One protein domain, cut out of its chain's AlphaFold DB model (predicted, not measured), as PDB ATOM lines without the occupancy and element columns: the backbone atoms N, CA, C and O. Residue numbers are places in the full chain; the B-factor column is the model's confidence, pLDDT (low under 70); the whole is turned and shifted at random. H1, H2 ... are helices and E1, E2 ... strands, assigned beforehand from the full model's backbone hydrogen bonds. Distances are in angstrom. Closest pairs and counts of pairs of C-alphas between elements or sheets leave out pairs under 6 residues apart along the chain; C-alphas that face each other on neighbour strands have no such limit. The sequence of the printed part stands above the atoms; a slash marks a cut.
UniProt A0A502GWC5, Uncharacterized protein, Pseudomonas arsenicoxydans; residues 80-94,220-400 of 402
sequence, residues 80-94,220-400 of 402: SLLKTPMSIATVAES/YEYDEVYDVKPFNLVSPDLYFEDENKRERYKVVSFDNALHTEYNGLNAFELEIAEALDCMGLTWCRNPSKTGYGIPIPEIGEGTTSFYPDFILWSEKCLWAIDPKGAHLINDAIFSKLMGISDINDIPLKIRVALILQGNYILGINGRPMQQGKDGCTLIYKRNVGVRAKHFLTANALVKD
ATOM      1  N   SER A  80     259.102 160.817 403.049       85.69
ATOM      2  CA  SER A  80     258.450 162.067 403.413       85.69
ATOM      3  C   SER A  80     257.695 162.565 402.186       85.69
ATOM      4  O   SER A  80     258.280 162.791 401.125       85.69
ATOM      5  N   LEU A  81     256.377 162.691 402.315       87.69
ATOM      6  CA  LEU A  81     255.516 163.159 401.235       87.69
ATOM      7  C   LEU A  81     255.597 164.680 401.087       87.69
ATOM      8  O   LEU A  81     255.909 165.410 402.032       87.69
ATOM      9  N   LEU A  82     255.250 165.157 399.893       88.88
ATOM     10  CA  LEU A  82     255.072 166.580 399.651       88.88
ATOM     11  C   LEU A  82     253.848 167.085 400.418       88.88
ATOM     12  O   LEU A  82     252.768 166.499 400.342       88.88
ATOM     13  N   LYS A  83     253.993 168.226 401.092       91.12
ATOM     14  CA  LYS A  83     252.865 168.983 401.649       91.12
ATOM     15  C   LYS A  83     251.972 169.524 400.535       91.12
ATOM     16  O   LYS A  83     250.756 169.560 400.680       91.12
ATOM     17  N   THR A  84     252.591 169.952 399.433       86.81
ATOM     18  CA  THR A  84     251.917 170.483 398.243       86.81
ATOM     19  C   THR A  84     252.638 169.983 396.989       86.81
ATOM     20  O   THR A  84     253.862 170.084 396.944       86.81
ATOM     21  N   PRO A  85     251.936 169.454 395.970       88.44
ATOM     22  CA  PRO A  85     252.553 169.113 394.691       88.44
ATOM     23  C   PRO A  85     253.179 170.342 394.032       88.44
ATOM     24  O   PRO A  85     252.569 171.413 394.002       88.44
ATOM     25  N   MET A  86     254.389 170.189 393.501       87.25
ATOM     26  CA  MET A  86     255.129 171.281 392.883       87.25
ATOM     27  C   MET A  86     255.972 170.759 391.725       87.25
ATOM     28  O   MET A  86     256.601 169.704 391.835       87.25
ATOM     29  N   SER A  87     255.990 171.522 390.636       86.62
ATOM     30  CA  SER A  87     256.717 171.184 389.415       86.62
ATOM     31  C   SER A  87     257.647 172.329 389.027       86.62
ATOM     32  O   SER A  87     257.387 173.500 389.325       86.62
ATOM     33  N   ILE A  88     258.748 171.989 388.370       85.81
ATOM     34  CA  ILE A  88     259.787 172.916 387.925       85.81
ATOM     35  C   ILE A  88     259.942 172.758 386.416       85.81
ATOM     36  O   ILE A  88     260.015 171.636 385.928       85.81
ATOM     37  N   ALA A  89     260.025 173.857 385.670       80.19
ATOM     38  CA  ALA A  89     260.315 173.780 384.241       80.19
ATOM     39  C   ALA A  89     261.709 173.174 384.010       80.19
ATOM     40  O   ALA A  89     262.687 173.582 384.651       80.19
ATOM     41  N   THR A  90     261.815 172.197 383.115       81.06
ATOM     42  CA  THR A  90     263.109 171.607 382.769       81.06
ATOM     43  C   THR A  90     263.917 172.556 381.894       81.06
ATOM     44  O   THR A  90     263.388 173.388 381.152       81.06
ATOM     45  N   VAL A  91     265.233 172.448 382.027       77.12
ATOM     46  CA  VAL A  91     266.200 173.178 381.213       77.12
ATOM     47  C   VAL A  91     266.996 172.176 380.397       77.12
ATOM     48  O   VAL A  91     267.421 171.146 380.920       77.12
ATOM     49  N   ALA A  92     267.223 172.501 379.134       75.81
ATOM     50  CA  ALA A  92     267.997 171.689 378.213       75.81
ATOM     51  C   ALA A  92     269.050 172.523 377.503       75.81
ATOM     52  O   ALA A  92     268.979 173.755 377.438       75.81
ATOM     53  N   GLU A  93     270.059 171.844 376.967       75.94
ATOM     54  CA  GLU A  93     271.112 172.522 376.235       75.94
ATOM     55  C   GLU A  93     270.721 172.761 374.776       75.94
ATOM     56  O   GLU A  93     270.242 171.879 374.057       75.94
ATOM     57  N   SER A  94     270.991 173.970 374.306       74.44
ATOM     58  CA  SER A  94     270.720 174.394 372.944       74.44
ATOM     59  C   SER A  94     271.874 175.229 372.407       74.44
ATOM     60  O   SER A  94     272.517 175.988 373.127       74.44
ATOM     61  N   TYR A 220     264.833 176.782 378.305       73.00
ATOM     62  CA  TYR A 220     263.764 175.987 378.897       73.00
ATOM     63  C   TYR A 220     263.097 175.121 377.847       73.00
ATOM     64  O   TYR A 220     262.893 175.545 376.707       73.00
ATOM     65  N   GLU A 221     262.684 173.944 378.282       73.44
ATOM     66  CA  GLU A 221     261.800 173.092 377.509       73.44
ATOM     67  C   GLU A 221     260.365 173.349 377.957       73.44
ATOM     68  O   GLU A 221     259.975 173.016 379.070       73.44
ATOM     69  N   TYR A 222     259.578 173.994 377.095       66.12
ATOM     70  CA  TYR A 222     258.198 174.381 377.411       66.12
ATOM     71  C   TYR A 222     257.263 173.186 377.631       66.12
ATOM     72  O   TYR A 222     256.277 173.313 378.355       66.12
ATOM     73  N   ASP A 223     257.576 172.049 377.010       71.38
ATOM     74  CA  ASP A 223     256.737 170.849 377.029       71.38
ATOM     75  C   ASP A 223     257.156 169.840 378.109       71.38
ATOM     76  O   ASP A 223     256.456 168.849 378.326       71.38
ATOM     77  N   GLU A 224     258.271 170.086 378.806       79.94
ATOM     78  CA  GLU A 224     258.759 169.218 379.872       79.94
ATOM     79  C   GLU A 224     258.739 169.936 381.228       79.94
ATOM     80  O   GLU A 224     259.120 171.099 381.381       79.94
ATOM     81  N   VAL A 225     258.282 169.211 382.246       85.50
ATOM     82  CA  VAL A 225     258.315 169.656 383.637       85.50
ATOM     83  C   VAL A 225     258.864 168.543 384.514       85.50
ATOM     84  O   VAL A 225     258.570 167.363 384.331       85.50
ATOM     85  N   TYR A 226     259.661 168.932 385.499       86.50
ATOM     86  CA  TYR A 226     260.114 168.069 386.570       86.50
ATOM     87  C   TYR A 226     259.145 168.159 387.746       86.50
ATOM     88  O   TYR A 226     259.087 169.183 388.430       86.50
ATOM     89  N   ASP A 227     258.418 167.079 388.008       89.06
ATOM     90  CA  ASP A 227     257.619 166.945 389.223       89.06
ATOM     91  C   ASP A 227     258.515 166.574 390.404       89.06
ATOM     92  O   ASP A 227     259.241 165.571 390.370       89.06
ATOM     93  N   VAL A 228     258.452 167.373 391.472       88.75
ATOM     94  CA  VAL A 228     259.201 167.076 392.690       88.75
ATOM     95  C   VAL A 228     258.634 165.800 393.316       88.75
ATOM     96  O   VAL A 228     257.438 165.690 393.588       88.75
ATOM     97  N   LYS A 229     259.507 164.812 393.518       88.25
ATOM     98  CA  LYS A 229     259.161 163.497 394.072       88.25
ATOM     99  C   LYS A 229     259.216 163.509 395.601       88.25
ATOM    100  O   LYS A 229     259.927 164.346 396.151       88.25
ATOM    101  N   PRO A 230     258.536 162.563 396.279       86.88
ATOM    102  CA  PRO A 230     258.723 162.341 397.709       86.88
ATOM    103  C   PRO A 230     260.200 162.175 398.079       86.88
ATOM    104  O   PRO A 230     260.987 161.600 397.320       86.88
ATOM    105  N   PHE A 231     260.569 162.662 399.260       85.94
ATOM    106  CA  PHE A 231     261.933 162.570 399.764       85.94
ATOM    107  C   PHE A 231     262.118 161.280 400.562       85.94
ATOM    108  O   PHE A 231     261.361 161.007 401.490       85.94
ATOM    109  N   ASN A 232     263.150 160.500 400.254       83.44
ATOM    110  CA  ASN A 232     263.460 159.280 400.996       83.44
ATOM    111  C   ASN A 232     264.296 159.605 402.235       83.44
ATOM    112  O   ASN A 232     265.452 160.004 402.119       83.44
ATOM    113  N   LEU A 233     263.725 159.403 403.420       80.56
ATOM    114  CA  LEU A 233     264.458 159.500 404.675       80.56
ATOM    115  C   LEU A 233     265.286 158.246 404.878       80.56
ATOM    116  O   LEU A 233     264.753 157.134 404.888       80.56
ATOM    117  N   VAL A 234     266.576 158.442 405.095       71.88
ATOM    118  CA  VAL A 234     267.544 157.355 405.205       71.88
ATOM    119  C   VAL A 234     267.691 156.959 406.664       71.88
ATOM    120  O   VAL A 234     268.163 157.759 407.463       71.88
ATOM    121  N   SER A 235     267.284 155.747 407.035       71.38
ATOM    122  CA  SER A 235     267.484 155.237 408.400       71.38
ATOM    123  C   SER A 235     266.989 156.170 409.531       71.38
ATOM    124  O   SER A 235     267.689 156.353 410.529       71.38
ATOM    125  N   PRO A 236     265.776 156.752 409.427       68.25
ATOM    126  CA  PRO A 236     265.303 157.801 410.342       68.25
ATOM    127  C   PRO A 236     265.171 157.349 411.804       68.25
ATOM    128  O   PRO A 236     265.228 158.173 412.711       68.25
ATOM    129  N   ASP A 237     264.998 156.044 412.029       68.38
ATOM    130  CA  ASP A 237     264.750 155.451 413.346       68.38
ATOM    131  C   ASP A 237     265.965 154.657 413.884       68.38
ATOM    132  O   ASP A 237     265.850 153.938 414.880       68.38
ATOM    133  N   LEU A 238     267.130 154.736 413.221       62.91
ATOM    134  CA  LEU A 238     268.346 154.020 413.622       62.91
ATOM    135  C   LEU A 238     269.154 154.819 414.647       62.91
ATOM    136  O   LEU A 238     269.566 155.955 414.424       62.91
ATOM    137  N   TYR A 239     269.429 154.178 415.779       62.38
ATOM    138  CA  TYR A 239     270.338 154.710 416.784       62.38
ATOM    139  C   TYR A 239     271.780 154.331 416.434       62.38
ATOM    140  O   TYR A 239     272.142 153.156 416.470       62.38
ATOM    141  N   PHE A 240     272.612 155.322 416.123       64.12
ATOM    142  CA  PHE A 240     274.054 155.138 415.928       64.12
ATOM    143  C   PHE A 240     274.789 155.339 417.254       64.12
ATOM    144  O   PHE A 240     274.353 156.159 418.044       64.12
ATOM    145  N   GLU A 241     275.883 154.638 417.556       61.88
ATOM    146  CA  GLU A 241     276.693 154.966 418.750       61.88
ATOM    147  C   GLU A 241     277.524 156.245 418.552       61.88
ATOM    148  O   GLU A 241     277.692 157.020 419.493       61.88
ATOM    149  N   ASP A 242     277.956 156.484 417.313       70.50
ATOM    150  CA  ASP A 242     278.735 157.641 416.862       70.50
ATOM    151  C   ASP A 242     277.872 158.914 416.759       70.50
ATOM    152  O   ASP A 242     276.853 158.934 416.059       70.50
ATOM    153  N   GLU A 243     278.296 159.988 417.430       69.75
ATOM    154  CA  GLU A 243     277.610 161.288 417.435       69.75
ATOM    155  C   GLU A 243     277.522 161.939 416.050       69.75
ATOM    156  O   GLU A 243     276.475 162.484 415.704       69.75
ATOM    157  N   ASN A 244     278.563 161.836 415.217       67.06
ATOM    158  CA  ASN A 244     278.552 162.414 413.872       67.06
ATOM    159  C   ASN A 244     277.527 161.706 412.980       67.06
ATOM    160  O   ASN A 244     276.841 162.343 412.179       67.06
ATOM    161  N   LYS A 245     277.398 160.381 413.123       65.69
ATOM    162  CA  LYS A 245     276.389 159.600 412.389       65.69
ATOM    163  C   LYS A 245     274.979 159.889 412.897       65.69
ATOM    164  O   LYS A 245     274.075 160.046 412.080       65.69
ATOM    165  N   ARG A 246     274.795 160.003 414.219       68.75
ATOM    166  CA  ARG A 246     273.510 160.422 414.805       68.75
ATOM    167  C   ARG A 246     273.065 161.764 414.251       68.75
ATOM    168  O   ARG A 246     271.927 161.868 413.813       68.75
ATOM    169  N   GLU A 247     273.949 162.760 414.246       69.56
ATOM    170  CA  GLU A 247     273.581 164.106 413.805       69.56
ATOM    171  C   GLU A 247     273.296 164.146 412.299       69.56
ATOM    172  O   GLU A 247     272.343 164.793 411.879       69.56
ATOM    173  N   ARG A 248     274.033 163.372 411.488       68.69
ATOM    174  CA  ARG A 248     273.776 163.263 410.045       68.69
ATOM    175  C   ARG A 248     272.390 162.691 409.736       68.69
ATOM    176  O   ARG A 248     271.707 163.226 408.874       68.69
ATOM    177  N   TYR A 249     271.971 161.607 410.389       73.88
ATOM    178  CA  TYR A 249     270.697 160.929 410.080       73.88
ATOM    179  C   TYR A 249     269.516 161.397 410.930       73.88
ATOM    180  O   TYR A 249     268.394 160.918 410.742       73.88
ATOM    181  N   LYS A 250     269.752 162.362 411.818       81.06
ATOM    182  CA  LYS A 250     268.722 163.026 412.603       81.06
ATOM    183  C   LYS A 250     267.655 163.604 411.686       81.06
ATOM    184  O   LYS A 250     267.941 164.360 410.759       81.06
ATOM    185  N   VAL A 251     266.417 163.221 411.961       85.06
ATOM    186  CA  VAL A 251     265.254 163.744 411.256       85.06
ATOM    187  C   VAL A 251     264.933 165.122 411.812       85.06
ATOM    188  O   VAL A 251     264.750 165.288 413.019       85.06
ATOM    189  N   VAL A 252     264.875 166.104 410.920       89.31
ATOM    190  CA  VAL A 252     264.530 167.488 411.229       89.31
ATOM    191  C   VAL A 252     263.280 167.855 410.442       89.31
ATOM    192  O   VAL A 252     263.183 167.592 409.240       89.31
ATOM    193  N   SER A 253     262.307 168.437 411.135       91.12
ATOM    194  CA  SER A 253     261.076 168.946 410.536       91.12
ATOM    195  C   SER A 253     261.199 170.440 410.275       91.12
ATOM    196  O   SER A 253     261.826 171.158 411.048       91.12
ATOM    197  N   PHE A 254     260.572 170.887 409.195       93.25
ATOM    198  CA  PHE A 254     260.597 172.274 408.745       93.25
ATOM    199  C   PHE A 254     259.176 172.719 408.411       93.25
ATOM    200  O   PHE A 254     258.381 171.920 407.901       93.25
ATOM    201  N   ASP A 255     258.846 173.978 408.672       92.38
ATOM    202  CA  ASP A 255     257.479 174.482 408.537       92.38
ATOM    203  C   ASP A 255     257.177 174.892 407.093       92.38
ATOM    204  O   ASP A 255     256.151 174.489 406.533       92.38
ATOM    205  N   ASN A 256     258.108 175.601 406.452       92.81
ATOM    206  CA  ASN A 256     257.952 176.180 405.115       92.81
ATOM    207  C   ASN A 256     258.554 175.310 404.004       92.81
ATOM    208  O   ASN A 256     258.312 175.554 402.819       92.81
ATOM    209  N   ALA A 257     259.288 174.258 404.364       93.81
ATOM    210  CA  ALA A 257     259.782 173.301 403.389       93.81
ATOM    211  C   ALA A 257     258.653 172.495 402.724       93.81
ATOM    212  O   ALA A 257     257.620 172.203 403.335       93.81
ATOM    213  N   LEU A 258     258.876 172.092 401.471       93.06
ATOM    214  CA  LEU A 258     257.927 171.358 400.634       93.06
ATOM    215  C   LEU A 258     257.604 169.964 401.184       93.06
ATOM    216  O   LEU A 258     256.485 169.483 401.019       93.06
ATOM    217  N   HIS A 259     258.573 169.329 401.840       93.25
ATOM    218  CA  HIS A 259     258.408 168.054 402.535       93.25
ATOM    219  C   HIS A 259     258.242 168.297 404.038       93.25
ATOM    220  O   HIS A 259     258.609 169.354 404.554       93.25
ATOM    221  N   THR A 260     257.661 167.338 404.758       88.94
ATOM    222  CA  THR A 260     257.449 167.471 406.211       88.94
ATOM    223  C   THR A 260     258.740 167.374 407.007       88.94
ATOM    224  O   THR A 260     258.871 168.003 408.054       88.94
ATOM    225  N   GLU A 261     259.681 166.568 406.531       89.75
ATOM    226  CA  GLU A 261     260.894 166.240 407.258       89.75
ATOM    227  C   GLU A 261     262.025 165.859 406.300       89.75
ATOM    228  O   GLU A 261     261.789 165.361 405.198       89.75
ATOM    229  N   TYR A 262     263.257 166.088 406.746       89.50
ATOM    230  CA  TYR A 262     264.481 165.711 406.049       89.50
ATOM    231  C   TYR A 262     265.485 165.110 407.024       89.50
ATOM    232  O   TYR A 262     265.464 165.397 408.218       89.50
ATOM    233  N   ASN A 263     266.411 164.317 406.501       86.44
ATOM    234  CA  ASN A 263     267.615 163.913 407.212       86.44
ATOM    235  C   ASN A 263     268.792 163.785 406.240       86.44
ATOM    236  O   ASN A 263     268.619 163.954 405.036       86.44
ATOM    237  N   GLY A 264     269.996 163.524 406.745       79.69
ATOM    238  CA  GLY A 264     271.214 163.436 405.937       79.69
ATOM    239  C   GLY A 264     271.867 164.791 405.659       79.69
ATOM    240  O   GLY A 264     272.654 164.869 404.718       79.69
ATOM    241  N   LEU A 265     271.491 165.849 406.385       83.38
ATOM    242  CA  LEU A 265     272.063 167.193 406.252       83.38
ATOM    243  C   LEU A 265     273.373 167.273 407.043       83.38
ATOM    244  O   LEU A 265     273.451 166.784 408.170       83.38
ATOM    245  N   ASN A 266     274.406 167.886 406.468       83.19
ATOM    246  CA  ASN A 266     275.599 168.234 407.242       83.19
ATOM    247  C   ASN A 266     275.345 169.487 408.112       83.19
ATOM    248  O   ASN A 266     274.357 170.190 407.915       83.19
ATOM    249  N   ALA A 267     276.232 169.792 409.065       83.06
ATOM    250  CA  ALA A 267     276.032 170.916 409.990       83.06
ATOM    251  C   ALA A 267     275.854 172.278 409.286       83.06
ATOM    252  O   ALA A 267     275.071 173.107 409.738       83.06
ATOM    253  N   PHE A 268     276.552 172.499 408.167       84.38
ATOM    254  CA  PHE A 268     276.451 173.737 407.394       84.38
ATOM    255  C   PHE A 268     275.182 173.776 406.531       84.38
ATOM    256  O   PHE A 268     274.494 174.788 406.483       84.38
ATOM    257  N   GLU A 269     274.822 172.664 405.889       87.31
ATOM    258  CA  GLU A 269     273.552 172.515 405.171       87.31
ATOM    259  C   GLU A 269     272.351 172.700 406.099       87.31
ATOM    260  O   GLU A 269     271.366 173.305 405.688       87.31
ATOM    261  N   LEU A 270     272.435 172.209 407.340       88.69
ATOM    262  CA  LEU A 270     271.401 172.395 408.350       88.69
ATOM    263  C   LEU A 270     271.240 173.877 408.709       88.69
ATOM    264  O   LEU A 270     270.116 174.370 408.692       88.69
ATOM    265  N   GLU A 271     272.341 174.605 408.935       89.94
ATOM    266  CA  GLU A 271     272.305 176.057 409.184       89.94
ATOM    267  C   GLU A 271     271.620 176.812 408.027       89.94
ATOM    268  O   GLU A 271     270.823 177.726 408.244       89.94
ATOM    269  N   ILE A 272     271.895 176.411 406.781       91.06
ATOM    270  CA  ILE A 272     271.273 177.012 405.595       91.06
ATOM    271  C   ILE A 272     269.800 176.616 405.470       91.06
ATOM    272  O   ILE A 272     268.977 177.479 405.174       91.06
ATOM    273  N   ALA A 273     269.447 175.357 405.723       92.50
ATOM    274  CA  ALA A 273     268.069 174.876 405.703       92.50
ATOM    275  C   ALA A 273     267.196 175.604 406.739       92.50
ATOM    276  O   ALA A 273     266.110 176.073 406.405       92.50
ATOM    277  N   GLU A 274     267.692 175.776 407.967       93.25
ATOM    278  CA  GLU A 274     267.018 176.550 409.017       93.25
ATOM    279  C   GLU A 274     266.841 178.019 408.611       93.25
ATOM    280  O   GLU A 274     265.768 178.595 408.803       93.25
ATOM    281  N   ALA A 275     267.867 178.621 408.002       92.56
ATOM    282  CA  ALA A 275     267.789 179.992 407.515       92.56
ATOM    283  C   ALA A 275     266.761 180.149 406.382       92.56
ATOM    284  O   ALA A 275     265.986 181.109 406.397       92.56
ATOM    285  N   LEU A 276     266.727 179.214 405.425       93.38
ATOM    286  CA  LEU A 276     265.737 179.184 404.342       93.38
ATOM    287  C   LEU A 276     264.317 179.027 404.892       93.38
ATOM    288  O   LEU A 276     263.417 179.756 404.477       93.38
ATOM    289  N   ASP A 277     264.123 178.138 405.865       93.81
ATOM    290  CA  ASP A 277     262.815 177.915 406.474       93.81
ATOM    291  C   ASP A 277     262.314 179.153 407.226       93.81
ATOM    292  O   ASP A 277     261.145 179.520 407.108       93.81
ATOM    293  N   CYS A 278     263.206 179.884 407.901       92.19
ATOM    294  CA  CYS A 278     262.877 181.142 408.575       92.19
ATOM    295  C   CYS A 278     262.428 182.267 407.625       92.19
ATOM    296  O   CYS A 278     261.865 183.263 408.089       92.19
ATOM    297  N   MET A 279     262.674 182.160 406.314       89.00
ATOM    298  CA  MET A 279     262.231 183.171 405.346       89.00
ATOM    299  C   MET A 279     260.720 183.154 405.107       89.00
ATOM    300  O   MET A 279     260.185 184.149 404.620       89.00
ATOM    301  N   GLY A 280     260.036 182.043 405.406       88.69
ATOM    302  CA  GLY A 280     258.614 181.882 405.091       88.69
ATOM    303  C   GLY A 280     258.319 181.620 403.609       88.69
ATOM    304  O   GLY A 280     257.176 181.759 403.183       88.69
ATOM    305  N   LEU A 281     259.334 181.271 402.812       90.94
ATOM    306  CA  LEU A 281     259.189 180.894 401.404       90.94
ATOM    307  C   LEU A 281     259.247 179.376 401.242       90.94
ATOM    308  O   LEU A 281     259.896 178.687 402.025       90.94
ATOM    309  N   THR A 282     258.607 178.856 400.194       93.25
ATOM    310  CA  THR A 282     258.667 177.424 399.889       93.25
ATOM    311  C   THR A 282     260.044 177.042 399.367       93.25
ATOM    312  O   THR A 282     260.553 177.643 398.420       93.25
ATOM    313  N   TRP A 283     260.632 176.006 399.954       94.56
ATOM    314  CA  TRP A 283     261.919 175.456 399.542       94.56
ATOM    315  C   TRP A 283     261.923 173.932 399.665       94.56
ATOM    316  O   TRP A 283     261.090 173.350 400.358       94.56
ATOM    317  N   CYS A 284     262.850 173.254 398.999       93.94
ATOM    318  CA  CYS A 284     263.064 171.828 399.197       93.94
ATOM    319  C   CYS A 284     264.542 171.463 399.111       93.94
ATOM    320  O   CYS A 284     265.308 172.075 398.365       93.94
ATOM    321  N   ARG A 285     264.935 170.413 399.834       91.75
ATOM    322  CA  ARG A 285     266.184 169.704 399.552       91.75
ATOM    323  C   ARG A 285     266.039 168.912 398.259       91.75
ATOM    324  O   ARG A 285     265.019 168.257 398.047       91.75
ATOM    325  N   ASN A 286     267.061 168.961 397.420       89.56
ATOM    326  CA  ASN A 286     267.112 168.270 396.148       89.56
ATOM    327  C   ASN A 286     268.010 167.023 396.265       89.56
ATOM    328  O   ASN A 286     269.175 167.140 396.646       89.56
ATOM    329  N   PRO A 287     267.493 165.814 395.988       83.44
ATOM    330  CA  PRO A 287     268.293 164.596 396.057       83.44
ATOM    331  C   PRO A 287     269.461 164.591 395.060       83.44
ATOM    332  O   PRO A 287     269.283 164.883 393.875       83.44
ATOM    333  N   SER A 288     270.645 164.165 395.508       74.44
ATOM    334  CA  SER A 288     271.808 163.986 394.628       74.44
ATOM    335  C   SER A 288     271.483 163.021 393.480       74.44
ATOM    336  O   SER A 288     270.901 161.953 393.704       74.44
ATOM    337  N   LYS A 289     271.844 163.405 392.246       72.44
ATOM    338  CA  LYS A 289     271.739 162.637 390.979       72.44
ATOM    339  C   LYS A 289     270.341 162.182 390.534       72.44
ATOM    340  O   LYS A 289     270.162 161.822 389.375       72.44
ATOM    341  N   THR A 290     269.358 162.180 391.425       78.50
ATOM    342  CA  THR A 290     267.976 161.732 391.181       78.50
ATOM    343  C   THR A 290     266.967 162.876 391.258       78.50
ATOM    344  O   THR A 290     265.822 162.732 390.814       78.50
ATOM    345  N   GLY A 291     267.400 164.006 391.817       83.62
ATOM    346  CA  GLY A 291     266.659 165.248 391.904       83.62
ATOM    347  C   GLY A 291     266.610 166.028 390.589       83.62
ATOM    348  O   GLY A 291     266.923 165.515 389.512       83.62
ATOM    349  N   TYR A 292     266.241 167.299 390.692       86.00
ATOM    350  CA  TYR A 292     266.306 168.254 389.596       86.00
ATOM    351  C   TYR A 292     267.767 168.489 389.198       86.00
ATOM    352  O   TYR A 292     268.579 168.928 390.018       86.00
ATOM    353  N   GLY A 293     268.097 168.161 387.950       83.19
ATOM    354  CA  GLY A 293     269.427 168.336 387.378       83.19
ATOM    355  C   GLY A 293     269.418 169.441 386.335       83.19
ATOM    356  O   GLY A 293     268.567 169.457 385.451       83.19
ATOM    357  N   ILE A 294     270.386 170.345 386.425       79.44
ATOM    358  CA  ILE A 294     270.621 171.389 385.437       79.44
ATOM    359  C   ILE A 294     271.797 170.948 384.563       79.44
ATOM    360  O   ILE A 294     272.888 170.750 385.100       79.44
ATOM    361  N   PRO A 295     271.630 170.777 383.244       76.12
ATOM    362  CA  PRO A 295     272.728 170.334 382.408       76.12
ATOM    363  C   PRO A 295     273.848 171.378 382.372       76.12
ATOM    364  O   PRO A 295     273.595 172.583 382.376       76.12
ATOM    365  N   ILE A 296     275.098 170.925 382.315       72.12
ATOM    366  CA  ILE A 296     276.260 171.786 382.111       72.12
ATOM    367  C   ILE A 296     276.627 171.727 380.619       72.12
ATOM    368  O   ILE A 296     277.007 170.665 380.119       72.12
ATOM    369  N   PRO A 297     276.531 172.851 379.889       65.06
ATOM    370  CA  PRO A 297     276.792 172.884 378.456       65.06
ATOM    371  C   PRO A 297     278.281 172.635 378.138       65.06
ATOM    372  O   PRO A 297     279.119 173.534 378.229       65.06
ATOM    373  N   GLU A 298     278.637 171.404 377.763       65.88
ATOM    374  CA  GLU A 298     280.001 171.028 377.361       65.88
ATOM    375  C   GLU A 298     280.009 169.987 376.239       65.88
ATOM    376  O   GLU A 298     279.466 168.893 376.383       65.88
ATOM    377  N   ILE A 299     280.638 170.336 375.117       61.44
ATOM    378  CA  ILE A 299     280.905 169.441 373.991       61.44
ATOM    379  C   ILE A 299     282.148 168.606 374.302       61.44
ATOM    380  O   ILE A 299     283.224 169.157 374.532       61.44
ATOM    381  N   GLY A 300     282.009 167.279 374.235       54.88
ATOM    382  CA  GLY A 300     283.128 166.330 374.253       54.88
ATOM    383  C   GLY A 300     283.409 165.610 375.578       54.88
ATOM    384  O   GLY A 300     284.099 164.595 375.546       54.88
ATOM    385  N   GLU A 301     282.859 166.056 376.714       58.16
ATOM    386  CA  GLU A 301     283.074 165.408 378.030       58.16
ATOM    387  C   GLU A 301     281.868 164.582 378.532       58.16
ATOM    388  O   GLU A 301     281.902 164.006 379.618       58.16
ATOM    389  N   GLY A 302     280.821 164.449 377.708       54.34
ATOM    390  CA  GLY A 302     279.548 163.831 378.091       54.34
ATOM    391  C   GLY A 302     278.630 164.802 378.844       54.34
ATOM    392  O   GLY A 302     279.071 165.827 379.359       54.34
ATOM    393  N   THR A 303     277.327 164.508 378.885       57.50
ATOM    394  CA  THR A 303     276.359 165.341 379.613       57.50
ATOM    395  C   THR A 303     276.616 165.222 381.111       57.50
ATOM    396  O   THR A 303     276.294 164.206 381.727       57.50
ATOM    397  N   THR A 304     277.211 166.258 381.700       67.81
ATOM    398  CA  THR A 304     277.301 166.404 383.152       67.81
ATOM    399  C   THR A 304     276.150 167.284 383.618       67.81
ATOM    400  O   THR A 304     275.920 168.360 383.074       67.81
ATOM    401  N   SER A 305     275.400 166.817 384.612       74.50
ATOM    402  CA  SER A 305     274.308 167.585 385.211       74.50
ATOM    403  C   SER A 305     274.721 168.073 386.591       74.50
ATOM    404  O   SER A 305     275.257 167.321 387.406       74.50
ATOM    405  N   PHE A 306     274.461 169.345 386.853       78.38
ATOM    406  CA  PHE A 306     274.569 169.968 388.157       78.38
ATOM    407  C   PHE A 306     273.275 169.753 388.939       78.38
ATOM    408  O   PHE A 306     272.209 170.208 388.532       78.38
ATOM    409  N   TYR A 307     273.379 169.077 390.076       82.06
ATOM    410  CA  TYR A 307     272.273 168.881 391.007       82.06
ATOM    411  C   TYR A 307     272.523 169.802 392.204       82.06
ATOM    412  O   TYR A 307     273.416 169.490 392.990       82.06
ATOM    413  N   PRO A 308     271.822 170.947 392.326       86.12
ATOM    414  CA  PRO A 308     271.949 171.802 393.506       86.12
ATOM    415  C   PRO A 308     271.466 171.050 394.747       86.12
ATOM    416  O   PRO A 308     270.610 170.183 394.608       86.12
ATOM    417  N   ASP A 309     271.940 171.399 395.940       87.75
ATOM    418  CA  ASP A 309     271.480 170.767 397.187       87.75
ATOM    419  C   ASP A 309     270.087 171.256 397.628       87.75
ATOM    420  O   ASP A 309     269.303 170.496 398.203       87.75
ATOM    421  N   PHE A 310     269.745 172.515 397.331       92.25
ATOM    422  CA  PHE A 310     268.464 173.129 397.683       92.25
ATOM    423  C   PHE A 310     267.826 173.868 396.508       92.25
ATOM    424  O   PHE A 310     268.498 174.430 395.641       92.25
ATOM    425  N   ILE A 311     266.498 173.908 396.515       92.56
ATOM    426  CA  ILE A 311     265.679 174.659 395.567       92.56
ATOM    427  C   ILE A 311     264.750 175.568 396.366       92.56
ATOM    428  O   ILE A 311     264.069 175.103 397.277       92.56
ATOM    429  N   LEU A 312     264.720 176.857 396.040       92.44
ATOM    430  CA  LEU A 312     263.903 177.870 396.711       92.44
ATOM    431  C   LEU A 312     263.015 178.587 395.691       92.44
ATOM    432  O   LEU A 312     263.509 179.147 394.710       92.44
ATOM    433  N   TRP A 313     261.709 178.621 395.948       90.00
ATOM    434  CA  TRP A 313     260.739 179.353 395.139       90.00
ATOM    435  C   TRP A 313     260.572 180.771 395.687       90.00
ATOM    436  O   TRP A 313     260.116 180.975 396.810       90.00
ATOM    437  N   SER A 314     260.933 181.760 394.872       84.56
ATOM    438  CA  SER A 314     260.668 183.183 395.102       84.56
ATOM    439  C   SER A 314     259.618 183.683 394.101       84.56
ATOM    440  O   SER A 314     259.359 183.038 393.087       84.56
ATOM    441  N   GLU A 315     259.022 184.853 394.352       75.06
ATOM    442  CA  GLU A 315     257.914 185.404 393.552       75.06
ATOM    443  C   GLU A 315     258.215 185.502 392.046       75.06
ATOM    444  O   GLU A 315     257.305 185.423 391.225       75.06
ATOM    445  N   LYS A 316     259.485 185.712 391.669       73.62
ATOM    446  CA  LYS A 316     259.903 185.971 390.275       73.62
ATOM    447  C   LYS A 316     260.988 185.026 389.763       73.62
ATOM    448  O   LYS A 316     261.417 185.147 388.612       73.62
ATOM    449  N   CYS A 317     261.493 184.133 390.609       80.62
ATOM    450  CA  CYS A 317     262.583 183.240 390.242       80.62
ATOM    451  C   CYS A 317     262.650 181.998 391.126       80.62
ATOM    452  O   CYS A 317     262.254 182.014 392.288       80.62
ATOM    453  N   LEU A 318     263.227 180.944 390.563       86.06
ATOM    454  CA  LEU A 318     263.642 179.753 391.280       86.06
ATOM    455  C   LEU A 318     265.137 179.860 391.583       86.06
ATOM    456  O   LEU A 318     265.928 180.098 390.671       86.06
ATOM    457  N   TRP A 319     265.538 179.668 392.830       87.88
ATOM    458  CA  TRP A 319     266.945 179.612 393.206       87.88
ATOM    459  C   TRP A 319     267.399 178.165 393.361       87.88
ATOM    460  O   TRP A 319     266.884 177.442 394.205       87.88
ATOM    461  N   ALA A 320     268.384 177.769 392.561       87.50
ATOM    462  CA  ALA A 320     269.174 176.559 392.728       87.50
ATOM    463  C   ALA A 320     270.372 176.894 393.626       87.50
ATOM    464  O   ALA A 320     271.281 177.616 393.208       87.50
ATOM    465  N   ILE A 321     270.334 176.429 394.872       89.56
ATOM    466  CA  ILE A 321     271.285 176.785 395.927       89.56
ATOM    467  C   ILE A 321     272.150 175.574 396.252       89.56
ATOM    468  O   ILE A 321     271.646 174.478 396.473       89.56
ATOM    469  N   ASP A 322     273.455 175.788 396.317       86.44
ATOM    470  CA  ASP A 322     274.432 174.726 396.524       86.44
ATOM    471  C   ASP A 322     275.480 175.190 397.551       86.44
ATOM    472  O   ASP A 322     276.373 175.990 397.229       86.44
ATOM    473  N   PRO A 323     275.333 174.793 398.827       84.19
ATOM    474  CA  PRO A 323     276.324 175.050 399.858       84.19
ATOM    475  C   PRO A 323     277.551 174.168 399.622       84.19
ATOM    476  O   PRO A 323     277.506 172.948 399.750       84.19
ATOM    477  N   LYS A 324     278.687 174.780 399.296       74.50
ATOM    478  CA  LYS A 324     279.922 174.051 398.989       74.50
ATOM    479  C   LYS A 324     281.004 174.293 400.032       74.50
ATOM    480  O   LYS A 324     281.241 175.414 400.484       74.50
ATOM    481  N   GLY A 325     281.736 173.219 400.335       54.47
ATOM    482  CA  GLY A 325     283.075 173.294 400.915       54.47
ATOM    483  C   GLY A 325     284.091 173.765 399.869       54.47
ATOM    484  O   GLY A 325     283.921 173.522 398.676       54.47
ATOM    485  N   ALA A 326     285.162 174.425 400.310       46.50
ATOM    486  CA  ALA A 326     286.137 175.190 399.515       46.50
ATOM    487  C   ALA A 326     286.848 174.472 398.331       46.50
ATOM    488  O   ALA A 326     287.685 175.081 397.670       46.50
ATOM    489  N   HIS A 327     286.564 173.195 398.053       43.16
ATOM    490  CA  HIS A 327     287.412 172.313 397.243       43.16
ATOM    491  C   HIS A 327     286.955 172.035 395.798       43.16
ATOM    492  O   HIS A 327     287.663 171.318 395.099       43.16
ATOM    493  N   LEU A 328     285.825 172.570 395.314       49.31
ATOM    494  CA  LEU A 328     285.229 172.118 394.035       49.31
ATOM    495  C   LEU A 328     284.811 173.220 393.045       49.31
ATOM    496  O   LEU A 328     283.934 173.006 392.211       49.31
ATOM    497  N   ILE A 329     285.459 174.385 393.056       53.53
ATOM    498  CA  ILE A 329     285.237 175.382 391.996       53.53
ATOM    499  C   ILE A 329     286.167 175.057 390.819       53.53
ATOM    500  O   ILE A 329     287.231 175.651 390.666       53.53
ATOM    501  N   ASN A 330     285.780 174.076 389.999       53.94
ATOM    502  CA  ASN A 330     286.406 173.865 388.695       53.94
ATOM    503  C   ASN A 330     285.963 174.996 387.744       53.94
ATOM    504  O   ASN A 330     284.768 175.228 387.546       53.94
ATOM    505  N   ASP A 331     286.944 175.704 387.173       53.91
ATOM    506  CA  ASP A 331     286.823 176.990 386.456       53.91
ATOM    507  C   ASP A 331     285.739 177.040 385.356       53.91
ATOM    508  O   ASP A 331     285.111 178.083 385.137       53.91
ATOM    509  N   ALA A 332     285.502 175.923 384.664       47.50
ATOM    510  CA  ALA A 332     284.567 175.844 383.540       47.50
ATOM    511  C   ALA A 332     283.100 175.744 383.993       47.50
ATOM    512  O   ALA A 332     282.232 176.429 383.451       47.50
ATOM    513  N   ILE A 333     282.830 174.947 385.031       53.88
ATOM    514  CA  ILE A 333     281.474 174.684 385.534       53.88
ATOM    515  C   ILE A 333     280.896 175.949 386.173       53.88
ATOM    516  O   ILE A 333     279.749 176.305 385.920       53.88
ATOM    517  N   PHE A 334     281.710 176.691 386.928       57.91
ATOM    518  CA  PHE A 334     281.297 177.942 387.568       57.91
ATOM    519  C   PHE A 334     280.878 179.014 386.551       57.91
ATOM    520  O   PHE A 334     279.811 179.611 386.679       57.91
ATOM    521  N   SER A 335     281.678 179.229 385.505       58.22
ATOM    522  CA  SER A 335     281.376 180.233 384.476       58.22
ATOM    523  C   SER A 335     280.115 179.875 383.672       58.22
ATOM    524  O   SER A 335     279.311 180.756 383.363       58.22
ATOM    525  N   LYS A 336     279.906 178.579 383.397       57.84
ATOM    526  CA  LYS A 336     278.768 178.060 382.621       57.84
ATOM    527  C   LYS A 336     277.466 177.995 383.424       57.84
ATOM    528  O   LYS A 336     276.441 178.454 382.929       57.84
ATOM    529  N   LEU A 337     277.495 177.531 384.679       57.91
ATOM    530  CA  LEU A 337     276.321 177.535 385.571       57.91
ATOM    531  C   LEU A 337     275.813 178.954 385.829       57.91
ATOM    532  O   LEU A 337     274.612 179.210 385.881       57.91
ATOM    533  N   MET A 338     276.717 179.925 385.912       54.97
ATOM    534  CA  MET A 338     276.311 181.319 386.040       54.97
ATOM    535  C   MET A 338     275.572 181.811 384.775       54.97
ATOM    536  O   MET A 338     274.698 182.670 384.879       54.97
ATOM    537  N   GLY A 339     275.814 181.224 383.596       55.06
ATOM    538  CA  GLY A 339     275.116 181.504 382.331       55.06
ATOM    539  C   GLY A 339     273.605 181.220 382.310       55.06
ATOM    540  O   GLY A 339     272.907 181.813 381.493       55.06
ATOM    541  N   ILE A 340     273.079 180.412 383.241       57.38
ATOM    542  CA  ILE A 340     271.640 180.067 383.347       57.38
ATOM    543  C   ILE A 340     270.755 181.308 383.556       57.38
ATOM    544  O   ILE A 340     269.593 181.342 383.162       57.38
ATOM    545  N   SER A 341     271.319 182.365 384.143       50.75
ATOM    546  CA  SER A 341     270.565 183.533 384.617       50.75
ATOM    547  C   SER A 341     270.051 184.468 383.505       50.75
ATOM    548  O   SER A 341     269.283 185.386 383.803       50.75
ATOM    549  N   ASP A 342     270.470 184.259 382.248       52.72
ATOM    550  CA  ASP A 342     270.197 185.160 381.115       52.72
ATOM    551  C   ASP A 342     269.080 184.669 380.173       52.72
ATOM    552  O   ASP A 342     268.817 185.312 379.155       52.72
ATOM    553  N   ILE A 343     268.393 183.567 380.501       55.56
ATOM    554  CA  ILE A 343     267.261 183.086 379.698       55.56
ATOM    555  C   ILE A 343     266.086 184.059 379.876       55.56
ATOM    556  O   ILE A 343     265.503 184.187 380.959       55.56
ATOM    557  N   ASN A 344     265.789 184.818 378.824       51.75
ATOM    558  CA  ASN A 344     264.667 185.749 378.775       51.75
ATOM    559  C   ASN A 344     263.432 185.067 378.161       51.75
ATOM    560  O   ASN A 344     263.554 184.034 377.516       51.75
ATOM    561  N   ASP A 345     262.262 185.661 378.411       51.69
ATOM    562  CA  ASP A 345     260.933 185.285 377.887       51.69
ATOM    563  C   ASP A 345     260.134 184.185 378.606       51.69
ATOM    564  O   ASP A 345     259.119 183.726 378.087       51.69
ATOM    565  N   ILE A 346     260.481 183.838 379.855       54.03
ATOM    566  CA  ILE A 346     259.692 182.893 380.677       54.03
ATOM    567  C   ILE A 346     259.273 183.514 382.019       54.03
ATOM    568  O   ILE A 346     260.042 184.294 382.590       54.03
ATOM    569  N   PRO A 347     258.074 183.183 382.553       50.31
ATOM    570  CA  PRO A 347     257.561 183.777 383.791       50.31
ATOM    571  C   PRO A 347     258.439 183.532 385.029       50.31
ATOM    572  O   PRO A 347     258.482 184.384 385.912       50.31
ATOM    573  N   LEU A 348     259.141 182.391 385.098       56.38
ATOM    574  CA  LEU A 348     259.954 181.985 386.246       56.38
ATOM    575  C   LEU A 348     261.411 181.741 385.833       56.38
ATOM    576  O   LEU A 348     261.716 180.732 385.206       56.38
ATOM    577  N   LYS A 349     262.321 182.643 386.221       73.31
ATOM    578  CA  LYS A 349     263.764 182.533 385.926       73.31
ATOM    579  C   LYS A 349     264.483 181.637 386.934       73.31
ATOM    580  O   LYS A 349     264.344 181.863 388.131       73.31
ATOM    581  N   ILE A 350     265.293 180.681 386.488       77.00
ATOM    582  CA  ILE A 350     266.169 179.883 387.355       77.00
ATOM    583  C   ILE A 350     267.466 180.659 387.573       77.00
ATOM    584  O   ILE A 350     268.069 181.181 386.637       77.00
ATOM    585  N   ARG A 351     267.896 180.760 388.827       80.00
ATOM    586  CA  ARG A 351     269.138 181.411 389.240       80.00
ATOM    587  C   ARG A 351     269.962 180.445 390.060       80.00
ATOM    588  O   ARG A 351     269.437 179.807 390.965       80.00
ATOM    589  N   VAL A 352     271.255 180.372 389.774       80.06
ATOM    590  CA  VAL A 352     272.186 179.556 390.556       80.06
ATOM    591  C   VAL A 352     272.874 180.425 391.604       80.06
ATOM    592  O   VAL A 352     273.381 181.507 391.296       80.06
ATOM    593  N   ALA A 353     272.889 179.936 392.840       84.69
ATOM    594  CA  ALA A 353     273.575 180.527 393.975       84.69
ATOM    595  C   ALA A 353     274.497 179.488 394.617       84.69
ATOM    596  O   ALA A 353     274.058 178.415 395.024       84.69
ATOM    597  N   LEU A 354     275.775 179.828 394.748       84.88
ATOM    598  CA  LEU A 354     276.732 179.034 395.511       84.88
ATOM    599  C   LEU A 354     276.953 179.703 396.862       84.88
ATOM    600  O   LEU A 354     277.189 180.913 396.923       84.88
ATOM    601  N   ILE A 355     276.895 178.920 397.936       87.50
ATOM    602  CA  ILE A 355     277.144 179.421 399.288       87.50
ATOM    603  C   ILE A 355     278.423 178.782 399.811       87.50
ATOM    604  O   ILE A 355     278.503 177.568 399.970       87.50
ATOM    605  N   LEU A 356     279.433 179.605 400.078       85.94
ATOM    606  CA  LEU A 356     280.717 179.156 400.609       85.94
ATOM    607  C   LEU A 356     280.834 179.505 402.089       85.94
ATOM    608  O   LEU A 356     280.510 180.623 402.492       85.94
ATOM    609  N   GLN A 357     281.357 178.580 402.889       85.31
ATOM    610  CA  GLN A 357     281.674 178.842 404.292       85.31
ATOM    611  C   GLN A 357     282.968 179.666 404.406       85.31
ATOM    612  O   GLN A 357     284.035 179.228 403.968       85.31
ATOM    613  N   GLY A 358     282.873 180.857 404.995       84.94
ATOM    614  CA  GLY A 358     283.940 181.851 405.113       84.94
ATOM    615  C   GLY A 358     283.725 183.103 404.256       84.94
ATOM    616  O   GLY A 358     282.718 183.264 403.561       84.94
ATOM    617  N   ASN A 359     284.707 184.000 404.291       86.31
ATOM    618  CA  ASN A 359     284.730 185.242 403.522       86.31
ATOM    619  C   ASN A 359     285.534 185.050 402.231       86.31
ATOM    620  O   ASN A 359     286.740 184.804 402.298       86.31
ATOM    621  N   TYR A 360     284.881 185.191 401.078       83.50
ATOM    622  CA  TYR A 360     285.494 185.096 399.756       83.50
ATOM    623  C   TYR A 360     285.282 186.377 398.951       83.50
ATOM    624  O   TYR A 360     284.199 186.963 398.944       83.50
ATOM    625  N   ILE A 361     286.305 186.763 398.192       83.38
ATOM    626  CA  ILE A 361     286.218 187.815 397.171       83.38
ATOM    627  C   ILE A 361     286.469 187.233 395.782       83.38
ATOM    628  O   ILE A 361     287.142 186.215 395.649       83.38
ATOM    629  N   LEU A 362     285.969 187.885 394.734       78.44
ATOM    630  CA  LEU A 362     286.301 187.503 393.360       78.44
ATOM    631  C   LEU A 362     287.651 188.119 392.970       78.44
ATOM    632  O   LEU A 362     287.818 189.338 393.009       78.44
ATOM    633  N   GLY A 363     288.616 187.276 392.604       69.00
ATOM    634  CA  GLY A 363     289.892 187.697 392.030       69.00
ATOM    635  C   GLY A 363     289.761 188.158 390.573       69.00
ATOM    636  O   GLY A 363     288.687 188.107 389.978       69.00
ATOM    637  N   ILE A 364     290.886 188.550 389.968       62.38
ATOM    638  CA  ILE A 364     290.966 189.106 388.597       62.38
ATOM    639  C   ILE A 364     290.380 188.152 387.535       62.38
ATOM    640  O   ILE A 364     289.833 188.600 386.534       62.38
ATOM    641  N   ASN A 365     290.418 186.842 387.792       61.25
ATOM    642  CA  ASN A 365     289.904 185.812 386.885       61.25
ATOM    643  C   ASN A 365     288.457 185.390 387.222       61.25
ATOM    644  O   ASN A 365     288.008 184.346 386.764       61.25
ATOM    645  N   GLY A 366     287.757 186.122 388.097       64.75
ATOM    646  CA  GLY A 366     286.436 185.736 388.612       64.75
ATOM    647  C   GLY A 366     286.466 184.598 389.641       64.75
ATOM    648  O   GLY A 366     285.413 184.097 390.029       64.75
ATOM    649  N   ARG A 367     287.657 184.189 390.099       68.31
ATOM    650  CA  ARG A 367     287.843 183.078 391.046       68.31
ATOM    651  C   ARG A 367     287.575 183.507 392.492       68.31
ATOM    652  O   ARG A 367     288.141 184.519 392.908       68.31
ATOM    653  N   PRO A 368     286.807 182.737 393.282       73.44
ATOM    654  CA  PRO A 368     286.640 183.001 394.707       73.44
ATOM    655  C   PRO A 368     287.954 182.775 395.459       73.44
ATOM    656  O   PRO A 368     288.509 181.679 395.454       73.44
ATOM    657  N   MET A 369     288.461 183.814 396.114       76.88
ATOM    658  CA  MET A 369     289.653 183.778 396.955       76.88
ATOM    659  C   MET A 369     289.252 184.012 398.403       76.88
ATOM    660  O   MET A 369     288.661 185.045 398.724       76.88
ATOM    661  N   GLN A 370     289.578 183.057 399.272       81.62
ATOM    662  CA  GLN A 370     289.266 183.156 400.691       81.62
ATOM    663  C   GLN A 370     290.116 184.251 401.352       81.62
ATOM    664  O   GLN A 370     291.343 184.218 401.285       81.62
ATOM    665  N   GLN A 371     289.464 185.204 402.014       82.69
ATOM    666  CA  GLN A 371     290.102 186.208 402.872       82.69
ATOM    667  C   GLN A 371     289.956 185.899 404.361       82.69
ATOM    668  O   GLN A 371     290.769 186.350 405.162       82.69
ATOM    669  N   GLY A 372     288.930 185.137 404.744       81.12
ATOM    670  CA  GLY A 372     288.644 184.827 406.140       81.12
ATOM    671  C   GLY A 372     287.833 183.547 406.297       81.12
ATOM    672  O   GLY A 372     287.240 183.042 405.341       81.12
ATOM    673  N   LYS A 373     287.830 183.004 407.515       81.88
ATOM    674  CA  LYS A 373     287.074 181.791 407.864       81.88
ATOM    675  C   LYS A 373     285.698 182.085 408.452       81.88
ATOM    676  O   LYS A 373     284.866 181.188 408.489       81.88
ATOM    677  N   ASP A 374     285.464 183.322 408.873       82.69
ATOM    678  CA  ASP A 374     284.223 183.711 409.530       82.69
ATOM    679  C   ASP A 374     283.094 183.925 408.517       82.69
ATOM    680  O   ASP A 374     283.334 184.367 407.390       82.69
ATOM    681  N   GLY A 375     281.867 183.624 408.948       84.56
ATOM    682  CA  GLY A 375     280.626 183.830 408.202       84.56
ATOM    683  C   GLY A 375     280.487 182.968 406.945       84.56
ATOM    684  O   GLY A 375     281.028 181.869 406.842       84.56
ATOM    685  N   CYS A 376     279.727 183.471 405.977       86.50
ATOM    686  CA  CYS A 376     279.454 182.812 404.703       86.50
ATOM    687  C   CYS A 376     279.511 183.818 403.548       86.50
ATOM    688  O   CYS A 376     279.361 185.027 403.732       86.50
ATOM    689  N   THR A 377     279.755 183.332 402.337       86.56
ATOM    690  CA  THR A 377     279.779 184.156 401.128       86.56
ATOM    691  C   THR A 377     278.809 183.602 400.108       86.56
ATOM    692  O   THR A 377     278.916 182.446 399.705       86.56
ATOM    693  N   LEU A 378     277.889 184.455 399.666       86.69
ATOM    694  CA  LEU A 378     276.977 184.173 398.573       86.69
ATOM    695  C   LEU A 378     277.623 184.563 397.253       86.69
ATOM    696  O   LEU A 378     278.042 185.711 397.079       86.69
ATOM    697  N   ILE A 379     277.648 183.629 396.312       82.88
ATOM    698  CA  ILE A 379     278.140 183.849 394.961       82.88
ATOM    699  C   ILE A 379     277.024 183.568 393.967       82.88
ATOM    700  O   ILE A 379     276.455 182.482 393.943       82.88
ATOM    701  N   TYR A 380     276.712 184.561 393.144       77.62
ATOM    702  CA  TYR A 380     275.600 184.492 392.204       77.62
ATOM    703  C   TYR A 380     275.815 185.442 391.030       77.62
ATOM    704  O   TYR A 380     276.536 186.440 391.140       77.62
ATOM    705  N   LYS A 381     275.167 185.169 389.896       70.00
ATOM    706  CA  LYS A 381     275.171 186.078 388.743       70.00
ATOM    707  C   LYS A 381     273.989 187.044 388.808       70.00
ATOM    708  O   LYS A 381     272.854 186.661 389.081       70.00
ATOM    709  N   ARG A 382     274.251 188.320 388.519       64.75
ATOM    710  CA  ARG A 382     273.235 189.299 388.091       64.75
ATOM    711  C   ARG A 382     273.496 189.669 386.632       64.75
ATOM    712  O   ARG A 382     274.581 189.414 386.128       64.75
ATOM    713  N   ASN A 383     272.563 190.371 385.992       55.34
ATOM    714  CA  ASN A 383     272.665 190.828 384.592       55.34
ATOM    715  C   ASN A 383     273.995 191.535 384.218       55.34
ATOM    716  O   ASN A 383     274.301 191.676 383.044       55.34
ATOM    717  N   VAL A 384     274.775 192.013 385.199       54.28
ATOM    718  CA  VAL A 384     276.045 192.749 385.018       54.28
ATOM    719  C   VAL A 384     277.284 191.872 385.300       54.28
ATOM    720  O   VAL A 384     278.406 192.363 385.291       54.28
ATOM    721  N   GLY A 385     277.103 190.579 385.590       66.81
ATOM    722  CA  GLY A 385     278.178 189.631 385.891       66.81
ATOM    723  C   GLY A 385     278.039 188.932 387.247       66.81
ATOM    724  O   GLY A 385     277.049 189.089 387.970       66.81
ATOM    725  N   VAL A 386     279.050 188.128 387.575       73.06
ATOM    726  CA  VAL A 386     279.129 187.364 388.827       73.06
ATOM    727  C   VAL A 386     279.473 188.293 389.992       73.06
ATOM    728  O   VAL A 386     280.316 189.181 389.867       73.06
ATOM    729  N   ARG A 387     278.811 188.101 391.133       79.62
ATOM    730  CA  ARG A 387     279.034 188.848 392.373       79.62
ATOM    731  C   ARG A 387     279.306 187.883 393.518       79.62
ATOM    732  O   ARG A 387     278.673 186.837 393.596       79.62
ATOM    733  N   ALA A 388     280.209 188.275 394.413       84.62
ATOM    734  CA  ALA A 388     280.397 187.646 395.715       84.62
ATOM    735  C   ALA A 388     280.035 188.659 396.802       84.62
ATOM    736  O   ALA A 388     280.497 189.803 396.761       84.62
ATOM    737  N   LYS A 389     279.195 188.256 397.754       87.56
ATOM    738  CA  LYS A 389     278.792 189.086 398.889       87.56
ATOM    739  C   LYS A 389     278.937 188.288 400.176       87.56
ATOM    740  O   LYS A 389     278.364 187.211 400.310       87.56
ATOM    741  N   HIS A 390     279.725 188.824 401.096       90.06
ATOM    742  CA  HIS A 390     279.982 188.213 402.391       90.06
ATOM    743  C   HIS A 390     278.913 188.614 403.419       90.06
ATOM    744  O   HIS A 390     278.465 189.762 403.446       90.06
ATOM    745  N   PHE A 391     278.539 187.665 404.275       90.69
ATOM    746  CA  PHE A 391     277.578 187.817 405.356       90.69
ATOM    747  C   PHE A 391     278.099 187.144 406.627       90.69
ATOM    748  O   PHE A 391     278.718 186.084 406.579       90.69
ATOM    749  N   LEU A 392     277.799 187.738 407.782       87.50
ATOM    750  CA  LEU A 392     278.182 187.175 409.081       87.50
ATOM    751  C   LEU A 392     277.306 185.987 409.501       87.50
ATOM    752  O   LEU A 392     277.747 185.175 410.305       87.50
ATOM    753  N   THR A 393     276.078 185.889 408.982       88.00
ATOM    754  CA  THR A 393     275.110 184.841 409.341       88.00
ATOM    755  C   THR A 393     274.352 184.347 408.112       88.00
ATOM    756  O   THR A 393     274.058 185.137 407.206       88.00
ATOM    757  N   ALA A 394     273.968 183.065 408.107       86.00
ATOM    758  CA  ALA A 394     273.130 182.478 407.059       86.00
ATOM    759  C   ALA A 394     271.799 183.234 406.882       86.00
ATOM    760  O   ALA A 394     271.394 183.532 405.763       86.00
ATOM    761  N   ASN A 395     271.173 183.669 407.981       87.75
ATOM    762  CA  ASN A 395     269.932 184.455 407.958       87.75
ATOM    763  C   ASN A 395     270.046 185.780 407.188       87.75
ATOM    764  O   ASN A 395     269.092 186.207 406.538       87.75
ATOM    765  N   ALA A 396     271.187 186.468 407.276       86.94
ATOM    766  CA  ALA A 396     271.403 187.697 406.515       86.94
ATOM    767  C   ALA A 396     271.642 187.405 405.028       86.94
ATOM    768  O   ALA A 396     271.223 188.192 404.180       86.94
ATOM    769  N   LEU A 397     272.289 186.275 404.730       89.56
ATOM    770  CA  LEU A 397     272.571 185.819 403.375       89.56
ATOM    771  C   LEU A 397     271.292 185.462 402.623       89.56
ATOM    772  O   LEU A 397     271.070 185.967 401.526       89.56
ATOM    773  N   VAL A 398     270.442 184.616 403.209       85.69
ATOM    774  CA  VAL A 398     269.242 184.117 402.523       85.69
ATOM    775  C   VAL A 398     268.241 185.241 402.230       85.69
ATOM    776  O   VAL A 398     267.601 185.238 401.186       85.69
ATOM    777  N   LYS A 399     268.201 186.290 403.063       86.38
ATOM    778  CA  LYS A 399     267.427 187.517 402.799       86.38
ATOM    779  C   LYS A 399     267.885 188.300 401.561       86.38
ATOM    780  O   LYS A 399     267.122 189.119 401.070       86.38
ATOM    781  N   ASP A 400     269.103 188.093 401.057       84.94
ATOM    782  CA  ASP A 400     269.576 188.713 399.803       84.94
ATOM    783  C   ASP A 400     269.107 187.943 398.551       84.94
ATOM    784  O   ASP A 400     269.298 188.427 397.433       84.94
TER     785      ASP A 400
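Overview. This is residues 80 to 94 and 220 to 400 of the 402 residues of an uncharacterized protein of Pseudomonas arsenicoxydans (UniProt A0A502GWC5). A strongly twisted six-stranded sheet makes the core, with H3 packed over one face and H2 and H4 over the other. Beside it, the small hairpin of E5 and E6 lies between H3 and E1, which pairs with E2, while H1 sits at a far end of the body. The printed part has 196 residues, with four named helices and eleven named strands in the order E1 E2 E3 H1 H2 E4 E5 E6 E7 E8 H3 E9 E10 E11 H4. The large sheet is mixed, in the order E4 E7 E8 E9 E10 E11, and the class is mixed, helices and strands. The whole is compact, with a radius of gyration of the C-alphas of 17.0 A and spans of 47 by 45 by 35 A.

Along the chain. E1, residues 87 to 94, begins at C-alpha 87 (256.717, 171.184, 389.415) and is 21.9 A long. E2 is residues 220 to 227 and bends by 98 degrees at residue 223; E3 is 231 to 233, H1 243 to 249, H2 267 to 277, E4 283 to 285, E5 294 to 296, E6 304 to 306 and E7 310 to 313. E8, residues 317 to 324, is 21.5 A long, and H3, residues 331 to 342, 19.3 A. E9, residues 349 to 362, bends by 124 degrees at residue 359, and E10, residues 368 to 382, by 152 degrees at residue 371. E11 is residues 385 to 391; H4, residues 394 to 398, ends at C-alpha 398 (269.242, 184.117, 402.523).

Arrangement. E4 and E7 are antiparallel, with N 284 and O 311 2.8 A apart, within hydrogen-bond range, as are N 312 and O 319, 2.9 A, in the hairpin E7 and E8. E8 and E9 are parallel, with N 320 and O 351 at 2.8 A; E8, H3 and E9 form a strand-helix-strand unit, two parallel neighbours with a helix between, its crossover right-handed. E9, E10 and E11 form a meander, each strand the antiparallel neighbour of the one before, with N 356 and O 377 at 2.9 A and N 378 and O 389 at 2.9 A. H3 runs along E10, at 10 degrees on the local plane and a height of 8.4 A over the sheet; H4 is on the opposite face. H2 and H4 touch, the closest C-alphas being those of Ala 275 and Asn 395, 5.0 A. E1 and E5 come closest at the C-alphas of Val 91 and Ile 294, 6.4 A. Every O i to N i+4 pair is within hydrogen-bond range in H1, H2 and H4; in H3 3 of 8 are, and 4 of 9 O i to N i+3 pairs.

Size, cuts and confidence. The C-alphas of Glu 241 and Asp 345, the two farthest apart, are 53.3 A apart. Residues 95 to 219 are not printed, and C-alphas 94 and 220 are 9.3 A apart across the cut. The link from H1 to H2, 17 residues, is long. The mean pLDDT of the printed part is 77.5, with 54 residues under 70, among them residues 325 to 348.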